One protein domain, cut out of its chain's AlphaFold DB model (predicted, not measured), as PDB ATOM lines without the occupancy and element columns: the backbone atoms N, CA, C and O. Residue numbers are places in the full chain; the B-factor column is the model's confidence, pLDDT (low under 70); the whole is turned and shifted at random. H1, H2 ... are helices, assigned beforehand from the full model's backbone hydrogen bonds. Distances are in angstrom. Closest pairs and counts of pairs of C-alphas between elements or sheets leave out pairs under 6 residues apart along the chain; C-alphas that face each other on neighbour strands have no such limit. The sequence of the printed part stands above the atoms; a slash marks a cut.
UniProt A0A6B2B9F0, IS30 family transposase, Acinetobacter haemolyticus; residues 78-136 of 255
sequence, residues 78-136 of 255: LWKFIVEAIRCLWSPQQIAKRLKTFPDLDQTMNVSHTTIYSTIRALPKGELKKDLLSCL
ATOM      1  N   LEU A  78     178.337 139.055 181.100       88.12
ATOM      2  CA  LEU A  78     179.522 139.504 180.372       88.12
ATOM      3  C   LEU A  78     180.780 138.730 180.784       88.12
ATOM      4  O   LEU A  78     181.582 138.359 179.932       88.12
ATOM      5  N   TRP A  79     180.962 138.481 182.083       90.44
ATOM      6  CA  TRP A  79     182.101 137.714 182.579       90.44
ATOM      7  C   TRP A  79     182.060 136.265 182.093       90.44
ATOM      8  O   TRP A  79     183.071 135.777 181.594       90.44
ATOM      9  N   LYS A  80     180.894 135.610 182.159       90.75
ATOM     10  CA  LYS A  80     180.714 134.242 181.647       90.75
ATOM     11  C   LYS A  80     181.056 134.151 180.158       90.75
ATOM     12  O   LYS A  80     181.830 133.286 179.767       90.75
ATOM     13  N   PHE A  81     180.573 135.098 179.351       91.00
ATOM     14  CA  PHE A  81     180.920 135.177 177.929       91.00
ATOM     15  C   PHE A  81     182.430 135.328 177.703       91.00
ATOM     16  O   PHE A  81     183.002 134.645 176.860       91.00
ATOM     17  N   ILE A  82     183.093 136.213 178.455       92.19
ATOM     18  CA  ILE A  82     184.540 136.430 178.322       92.19
ATOM     19  C   ILE A  82     185.325 135.175 178.701       92.19
ATOM     20  O   ILE A  82     186.287 134.852 178.011       92.19
ATOM     21  N   VAL A  83     184.932 134.478 179.770       93.62
ATOM     22  CA  VAL A  83     185.561 133.218 180.196       93.62
ATOM     23  C   VAL A  83     185.472 132.174 179.085       93.62
ATOM     24  O   VAL A  83     186.501 131.626 178.696       93.62
ATOM     25  N   GLU A  84     184.285 131.968 178.515       94.00
ATOM     26  CA  GLU A  84     184.092 131.011 177.421       94.00
ATOM     27  C   GLU A  84     184.839 131.428 176.147       94.00
ATOM     28  O   GLU A  84     185.545 130.623 175.545       94.00
ATOM     29  N   ALA A  85     184.808 132.710 175.776       93.50
ATOM     30  CA  ALA A  85     185.556 133.201 174.620       93.50
ATOM     31  C   ALA A  85     187.077 133.020 174.784       93.50
ATOM     32  O   ALA A  85     187.770 132.670 173.826       93.50
ATOM     33  N   ILE A  86     187.608 133.232 175.994       94.56
ATOM     34  CA  ILE A  86     189.021 132.981 176.298       94.56
ATOM     35  C   ILE A  86     189.339 131.491 176.191       94.56
ATOM     36  O   ILE A  86     190.357 131.154 175.590       94.56
ATOM     37  N   ARG A  87     188.477 130.602 176.698       94.56
ATOM     38  CA  ARG A  87     188.633 129.143 176.548       94.56
ATOM     39  C   ARG A  87     188.618 128.703 175.084       94.56
ATOM     40  O   ARG A  87     189.381 127.822 174.706       94.56
ATOM     41  N   CYS A  88     187.862 129.392 174.233       94.31
ATOM     42  CA  CYS A  88     187.917 129.242 172.775       94.31
ATOM     43  C   CYS A  88     189.146 129.910 172.113       94.31
ATOM     44  O   CYS A  88     189.178 130.063 170.892       94.31
ATOM     45  N   LEU A  89     190.157 130.318 172.887       92.00
ATOM     46  CA  LEU A  89     191.423 130.914 172.435       92.00
ATOM     47  C   LEU A  89     191.290 132.272 171.724       92.00
ATOM     48  O   LEU A  89     192.165 132.679 170.937       92.00
ATOM     49  N   TRP A  90     190.218 133.014 172.009       93.19
ATOM     50  CA  TRP A  90     190.079 134.388 171.534       93.19
ATOM     51  C   TRP A  90     190.975 135.318 172.346       93.19
ATOM     52  O   TRP A  90     191.026 135.267 173.576       93.19
ATOM     53  N   SER A  91     191.675 136.227 171.665       91.44
ATOM     54  CA  SER A  91     192.463 137.236 172.365       91.44
ATOM     55  C   SER A  91     191.551 138.260 173.052       91.44
ATOM     56  O   SER A  91     190.496 138.611 172.512       91.44
ATOM     57  N   PRO A  92     191.957 138.838 174.198       93.06
ATOM     58  CA  PRO A  92     191.211 139.930 174.827       93.06
ATOM     59  C   PRO A  92     190.910 141.099 173.876       93.06
ATOM     60  O   PRO A  92     189.871 141.746 173.999       93.06
ATOM     61  N   GLN A  93     191.782 141.361 172.895       92.00
ATOM     62  CA  GLN A  93     191.551 142.349 171.839       92.00
ATOM     63  C   GLN A  93     190.433 141.927 170.877       92.00
ATOM     64  O   GLN A  93     189.606 142.767 170.522       92.00
ATOM     65  N   GLN A  94     190.393 140.657 170.457       92.94
ATOM     66  CA  GLN A  94     189.312 140.120 169.622       92.94
ATOM     67  C   GLN A  94     187.976 140.202 170.356       92.94
ATOM     68  O   GLN A  94     187.014 140.715 169.793       92.94
ATOM     69  N   ILE A  95     187.945 139.800 171.628       91.94
ATOM     70  CA  ILE A  95     186.749 139.869 172.475       91.94
ATOM     71  C   ILE A  95     186.251 141.315 172.576       91.94
ATOM     72  O   ILE A  95     185.101 141.597 172.250       91.94
ATOM     73  N   ALA A  96     187.126 142.260 172.937       91.56
ATOM     74  CA  ALA A  96     186.755 143.670 173.071       91.56
ATOM     75  C   ALA A  96     186.260 144.301 171.757       91.56
ATOM     76  O   ALA A  96     185.402 145.182 171.785       91.56
ATOM     77  N   LYS A  97     186.796 143.885 170.601       90.81
ATOM     78  CA  LYS A  97     186.307 144.332 169.286       90.81
ATOM     79  C   LYS A  97     184.970 143.684 168.932       90.81
ATOM     80  O   LYS A  97     184.075 144.389 168.484       90.81
ATOM     81  N   ARG A  98     184.824 142.375 169.160       89.75
ATOM     82  CA  ARG A  98     183.603 141.621 168.849       89.75
ATOM     83  C   ARG A  98     182.415 142.112 169.668       89.75
ATOM     84  O   ARG A  98     181.337 142.274 169.107       89.75
ATOM     85  N   LEU A  99     182.628 142.438 170.944       88.38
ATOM     86  CA  LEU A  99     181.586 142.989 171.814       88.38
ATOM     87  C   LEU A  99     180.930 144.253 171.235       88.38
ATOM     88  O   LEU A  99     179.723 144.408 171.349       88.38
ATOM     89  N   LYS A 100     181.695 145.092 170.526       84.88
ATOM     90  CA  LYS A 100     181.174 146.305 169.871       84.88
ATOM     91  C   LYS A 100     180.323 146.032 168.631       84.88
ATOM     92  O   LYS A 100     179.659 146.941 168.156       84.88
ATOM     93  N   THR A 101     180.410 144.829 168.063       83.75
ATOM     94  CA  THR A 101     179.702 144.458 166.827       83.75
ATOM     95  C   THR A 101     178.364 143.780 167.082       83.75
ATOM     96  O   THR A 101     177.639 143.534 166.127       83.75
ATOM     97  N   PHE A 102     178.040 143.452 168.336       79.44
ATOM     98  CA  PHE A 102     176.749 142.864 168.671       79.44
ATOM     99  C   PHE A 102     175.679 143.965 168.710       79.44
ATOM    100  O   PHE A 102     175.776 144.845 169.567       79.44
ATOM    101  N   PRO A 103     174.690 143.940 167.798       59.62
ATOM    102  CA  PRO A 103     173.702 145.011 167.667       59.62
ATOM    103  C   PRO A 103     172.757 145.099 168.875       59.62
ATOM    104  O   PRO A 103     172.337 146.194 169.229       59.62
ATOM    105  N   ASP A 104     172.506 143.973 169.551       69.38
ATOM    106  CA  ASP A 104     171.553 143.876 170.668       69.38
ATOM    107  C   ASP A 104     172.212 143.975 172.055       69.38
ATOM    108  O   ASP A 104     171.549 143.845 173.086       69.38
ATOM    109  N   LEU A 105     173.535 144.171 172.116       69.88
ATOM    110  CA  LEU A 105     174.240 144.316 173.388       69.88
ATOM    111  C   LEU A 105     174.145 145.767 173.869       69.88
ATOM    112  O   LEU A 105     174.605 146.685 173.190       69.88
ATOM    113  N   ASP A 106     173.631 145.967 175.085       69.94
ATOM    114  CA  ASP A 106     173.675 147.267 175.758       69.94
ATOM    115  C   ASP A 106     175.113 147.829 175.744       69.94
ATOM    116  O   ASP A 106     176.092 147.117 175.992       69.94
ATOM    117  N   GLN A 107     175.266 149.132 175.489       66.00
ATOM    118  CA  GLN A 107     176.562 149.811 175.491       66.00
ATOM    119  C   GLN A 107     177.310 149.642 176.823       66.00
ATOM    120  O   GLN A 107     178.547 149.688 176.846       66.00
ATOM    121  N   THR A 108     176.587 149.400 177.924       66.38
ATOM    122  CA  THR A 108     177.168 149.090 179.241       66.38
ATOM    123  C   THR A 108     177.943 147.765 179.272       66.38
ATOM    124  O   THR A 108     178.843 147.605 180.102       66.38
ATOM    125  N   MET A 109     177.689 146.865 178.317       72.88
ATOM    126  CA  MET A 109     178.339 145.558 178.167       72.88
ATOM    127  C   MET A 109     179.663 145.625 177.388       72.88
ATOM    128  O   MET A 109     180.345 144.615 177.207       72.88
ATOM    129  N   ASN A 110     180.090 146.823 176.970       82.75
ATOM    130  CA  ASN A 110     181.390 147.030 176.342       82.75
ATOM    131  C   ASN A 110     182.527 147.121 177.370       82.75
ATOM    132  O   ASN A 110     182.549 147.990 178.256       82.75
ATOM    133  N   VAL A 111     183.553 146.291 177.168       87.81
ATOM    134  CA  VAL A 111     184.762 146.269 177.993       87.81
ATOM    135  C   VAL A 111     186.036 146.371 177.156       87.81
ATOM    136  O   VAL A 111     186.134 145.840 176.052       87.81
ATOM    137  N   SER A 112     187.035 147.088 177.679       88.50
ATOM    138  CA  SER A 112     188.344 147.184 177.031       88.50
ATOM    139  C   SER A 112     189.166 145.914 177.262       88.50
ATOM    140  O   SER A 112     189.093 145.301 178.329       88.50
ATOM    141  N   HIS A 113     190.018 145.560 176.301       88.38
ATOM    142  CA  HIS A 113     190.948 144.436 176.441       88.38
ATOM    143  C   HIS A 113     191.869 144.593 177.665       88.38
ATOM    144  O   HIS A 113     192.143 143.617 178.356       88.38
ATOM    145  N   THR A 114     192.278 145.821 178.003       89.38
ATOM    146  CA  THR A 114     193.051 146.120 179.218       89.38
ATOM    147  C   THR A 114     192.286 145.754 180.486       89.38
ATOM    148  O   THR A 114     192.868 145.192 181.409       89.38
ATOM    149  N   THR A 115     190.980 146.030 180.530       89.62
ATOM    150  CA  THR A 115     190.121 145.653 181.663       89.62
ATOM    151  C   THR A 115     189.971 144.134 181.764       89.62
ATOM    152  O   THR A 115     189.976 143.604 182.871       89.62
ATOM    153  N   ILE A 116     189.887 143.416 180.638       90.62
ATOM    154  CA  ILE A 116     189.878 141.943 180.630       90.62
ATOM    155  C   ILE A 116     191.189 141.412 181.233       90.62
ATOM    156  O   ILE A 116     191.158 140.650 182.199       90.62
ATOM    157  N   TYR A 117     192.342 141.885 180.742       90.06
ATOM    158  CA  TYR A 117     193.652 141.495 181.278       90.06
ATOM    159  C   TYR A 117     193.797 141.806 182.769       90.06
ATOM    160  O   TYR A 117     194.246 140.950 183.532       90.06
ATOM    161  N   SER A 118     193.439 143.020 183.197       87.75
ATOM    162  CA  SER A 118     193.567 143.418 184.599       87.75
ATOM    163  C   SER A 118     192.659 142.591 185.505       87.75
ATOM    164  O   SER A 118     193.092 142.203 186.587       87.75
ATOM    165  N   THR A 119     191.452 142.251 185.044       89.56
ATOM    166  CA  THR A 119     190.508 141.415 185.796       89.56
ATOM    167  C   THR A 119     191.055 140.001 185.981       89.56
ATOM    168  O   THR A 119     191.137 139.542 187.115       89.56
ATOM    169  N   ILE A 120     191.531 139.347 184.914       90.31
ATOM    170  CA  ILE A 120     192.126 137.997 184.995       90.31
ATOM    171  C   ILE A 120     193.348 137.993 185.922       90.31
ATOM    172  O   ILE A 120     193.498 137.117 186.775       90.31
ATOM    173  N   ARG A 121     194.221 139.003 185.807       85.56
ATOM    174  CA  ARG A 121     195.405 139.136 186.675       85.56
ATOM    175  C   ARG A 121     195.034 139.374 188.140       85.56
ATOM    176  O   ARG A 121     195.755 138.891 189.012       85.56
ATOM    177  N   ALA A 122     193.932 140.071 188.404       87.00
ATOM    178  CA  ALA A 122     193.440 140.369 189.747       87.00
ATOM    179  C   ALA A 122     192.641 139.222 190.394       87.00
ATOM    180  O   ALA A 122     192.345 139.311 191.585       87.00
ATOM    181  N   LEU A 123     192.306 138.151 189.658       87.12
ATOM    182  CA  LEU A 123     191.639 136.979 190.231       87.12
ATOM    183  C   LEU A 123     192.472 136.358 191.372       87.12
ATOM    184  O   LEU A 123     193.715 136.374 191.304       87.12
ATOM    185  N   PRO A 124     191.816 135.774 192.395       86.62
ATOM    186  CA  PRO A 124     192.499 134.985 193.414       86.62
ATOM    187  C   PRO A 124     193.258 133.818 192.771       86.62
ATOM    188  O   PRO A 124     192.921 133.351 191.679       86.62
ATOM    189  N   LYS A 125     194.332 133.360 193.424       84.31
ATOM    190  CA  LYS A 125     195.060 132.172 192.965       84.31
ATOM    191  C   LYS A 125     194.118 130.967 193.060       84.31
ATOM    192  O   LYS A 125     193.587 130.699 194.129       84.31
ATOM    193  N   GLY A 126     193.921 130.266 191.950       89.00
ATOM    194  CA  GLY A 126     193.015 129.124 191.856       89.00
ATOM    195  C   GLY A 126     192.994 128.548 190.445       89.00
ATOM    196  O   GLY A 126     193.650 129.087 189.546       89.00
ATOM    197  N   GLU A 127     192.245 127.465 190.256       89.62
ATOM    198  CA  GLU A 127     192.161 126.744 188.979       89.62
ATOM    199  C   GLU A 127     191.649 127.636 187.853       89.62
ATOM    200  O   GLU A 127     192.306 127.731 186.823       89.62
ATOM    201  N   LEU A 128     190.586 128.411 188.094       87.88
ATOM    202  CA  LEU A 128     190.040 129.346 187.105       87.88
ATOM    203  C   LEU A 128     191.092 130.336 186.583       87.88
ATOM    204  O   LEU A 128     191.155 130.625 185.393       87.88
ATOM    205  N   LYS A 129     191.945 130.871 187.464       90.88
ATOM    206  CA  LYS A 129     192.994 131.805 187.041       90.88
ATOM    207  C   LYS A 129     194.055 131.101 186.198       90.88
ATOM    208  O   LYS A 129     194.523 131.684 185.226       90.88
ATOM    209  N   LYS A 130     194.454 129.883 186.582       90.06
ATOM    210  CA  LYS A 130     195.434 129.084 185.832       90.06
ATOM    211  C   LYS A 130     194.897 128.717 184.448       90.06
ATOM    212  O   LYS A 130     195.598 128.949 183.470       90.06
ATOM    213  N   ASP A 131     193.656 128.243 184.391       92.69
ATOM    214  CA  ASP A 131     192.913 127.914 183.172       92.69
ATOM    215  C   ASP A 131     192.890 129.113 182.216       92.69
ATOM    216  O   ASP A 131     193.495 129.080 181.147       92.69
ATOM    217  N   LEU A 132     192.355 130.252 182.669       91.56
ATOM    218  CA  LEU A 132     192.270 131.458 181.843       91.56
ATOM    219  C   LEU A 132     193.637 131.974 181.386       91.56
ATOM    220  O   LEU A 132     193.768 132.392 180.241       91.56
ATOM    221  N   LEU A 133     194.654 131.965 182.257       90.56
ATOM    222  CA  LEU A 133     196.007 132.384 181.879       90.56
ATOM    223  C   LEU A 133     196.616 131.458 180.822       90.56
ATOM    224  O   LEU A 133     197.290 131.964 179.932       90.56
ATOM    225  N   SER A 134     196.360 130.149 180.893       89.62
ATOM    226  CA  SER A 134     196.867 129.174 179.921       89.62
ATOM    227  C   SER A 134     196.283 129.377 178.517       89.62
ATOM    228  O   SER A 134     196.972 129.160 177.522       89.62
ATOM    229  N   CYS A 135     195.044 129.867 178.434       90.44
ATOM    230  CA  CYS A 135     194.372 130.175 177.173       90.44
ATOM    231  C   CYS A 135     194.747 131.550 176.599       90.44
ATOM    232  O   CYS A 135     194.481 131.831 175.425       90.44
ATOM    233  N   LEU A 136     195.333 132.447 177.405       87.94
ATOM    234  CA  LEU A 136     195.765 133.743 176.900       87.94
ATOM    235  C   LEU A 136     196.913 133.554 175.916       87.94
ATOM    236  O   LEU A 136     197.898 132.867 176.176       87.94
TER     237      LEU A 136
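Overview. This is residues 78 to 136 of the 255 residues of the protein "IS30 family transposase" of Acinetobacter haemolyticus (UniProt A0A6B2B9F0). Four short helices pack at steep angles to one another, with H3 and H4 folded back as a helical hairpin, H2 packed on H3 and H1 on H4. A long loop, residues 100 to 112, swings out from H2 and returns to H3, reaching one end of the longest axis, while the H3 to H4 turn lies toward the other end. The 59 printed residues include four named helices, H1, H2, H3 and H4 in chain order, and no named strand; the class is all helix. The whole is compact, with a radius of gyration of the C-alphas of 11.4 A, yet elongated, spanning 35 by 19 by 17 A.

Along the chain. H1, residues 78 to 87, starts with C-alpha 78 at (179.522, 139.504, 180.372) and is 14.3 A long from first to last C-alpha. H2, residues 92 to 99, is 10.5 A long. H3, residues 113 to 122, has C-alpha 113 at (190.948, 144.436, 176.441) and is 14.1 A long. H4, residues 127 to 135, is 12.5 A long and ends with C-alpha 135 at (194.372, 130.175, 177.173).

Arrangement. The helix packing is mostly crossed. H1 and H2 only just touch, with 3 pairs of C-alphas within 8 A, the closest being Ala 85 and Ile 95 at 7.1 A. H1 touches H4 at a steep tilt of 58 degrees, the same way; their closest C-alphas, Arg 87 and Cys 135, are 5.9 A apart. H2 touches H3 at a steep tilt of 56 degrees, opposite ways, with C-alphas Pro 92 and His 113 closest at 4.8 A. H3 and H4 touch as a hairpin, opposite ways at 37 degrees, a tilt only just steep; their closest C-alphas, Ile 120 and Lys 129, are 6.6 A apart. H1 and H3 are near each other, while H2 and H4 are apart. In H1, H2, H3 and H4 every O i to N i+4 pair is within hydrogen-bond range.

Size, cuts and confidence. The two C-alphas farthest apart, Pro 103 and Lys 125, are 35.5 A apart. The printed part has no cut. The link from H2 to H3 is long, and the other two are tight. Residues 122 to 127, of which 122 belongs to H3 and 127 to H4, stand free. Mean pLDDT of the printed part is 87.2, with residues 103 to 108 under 70.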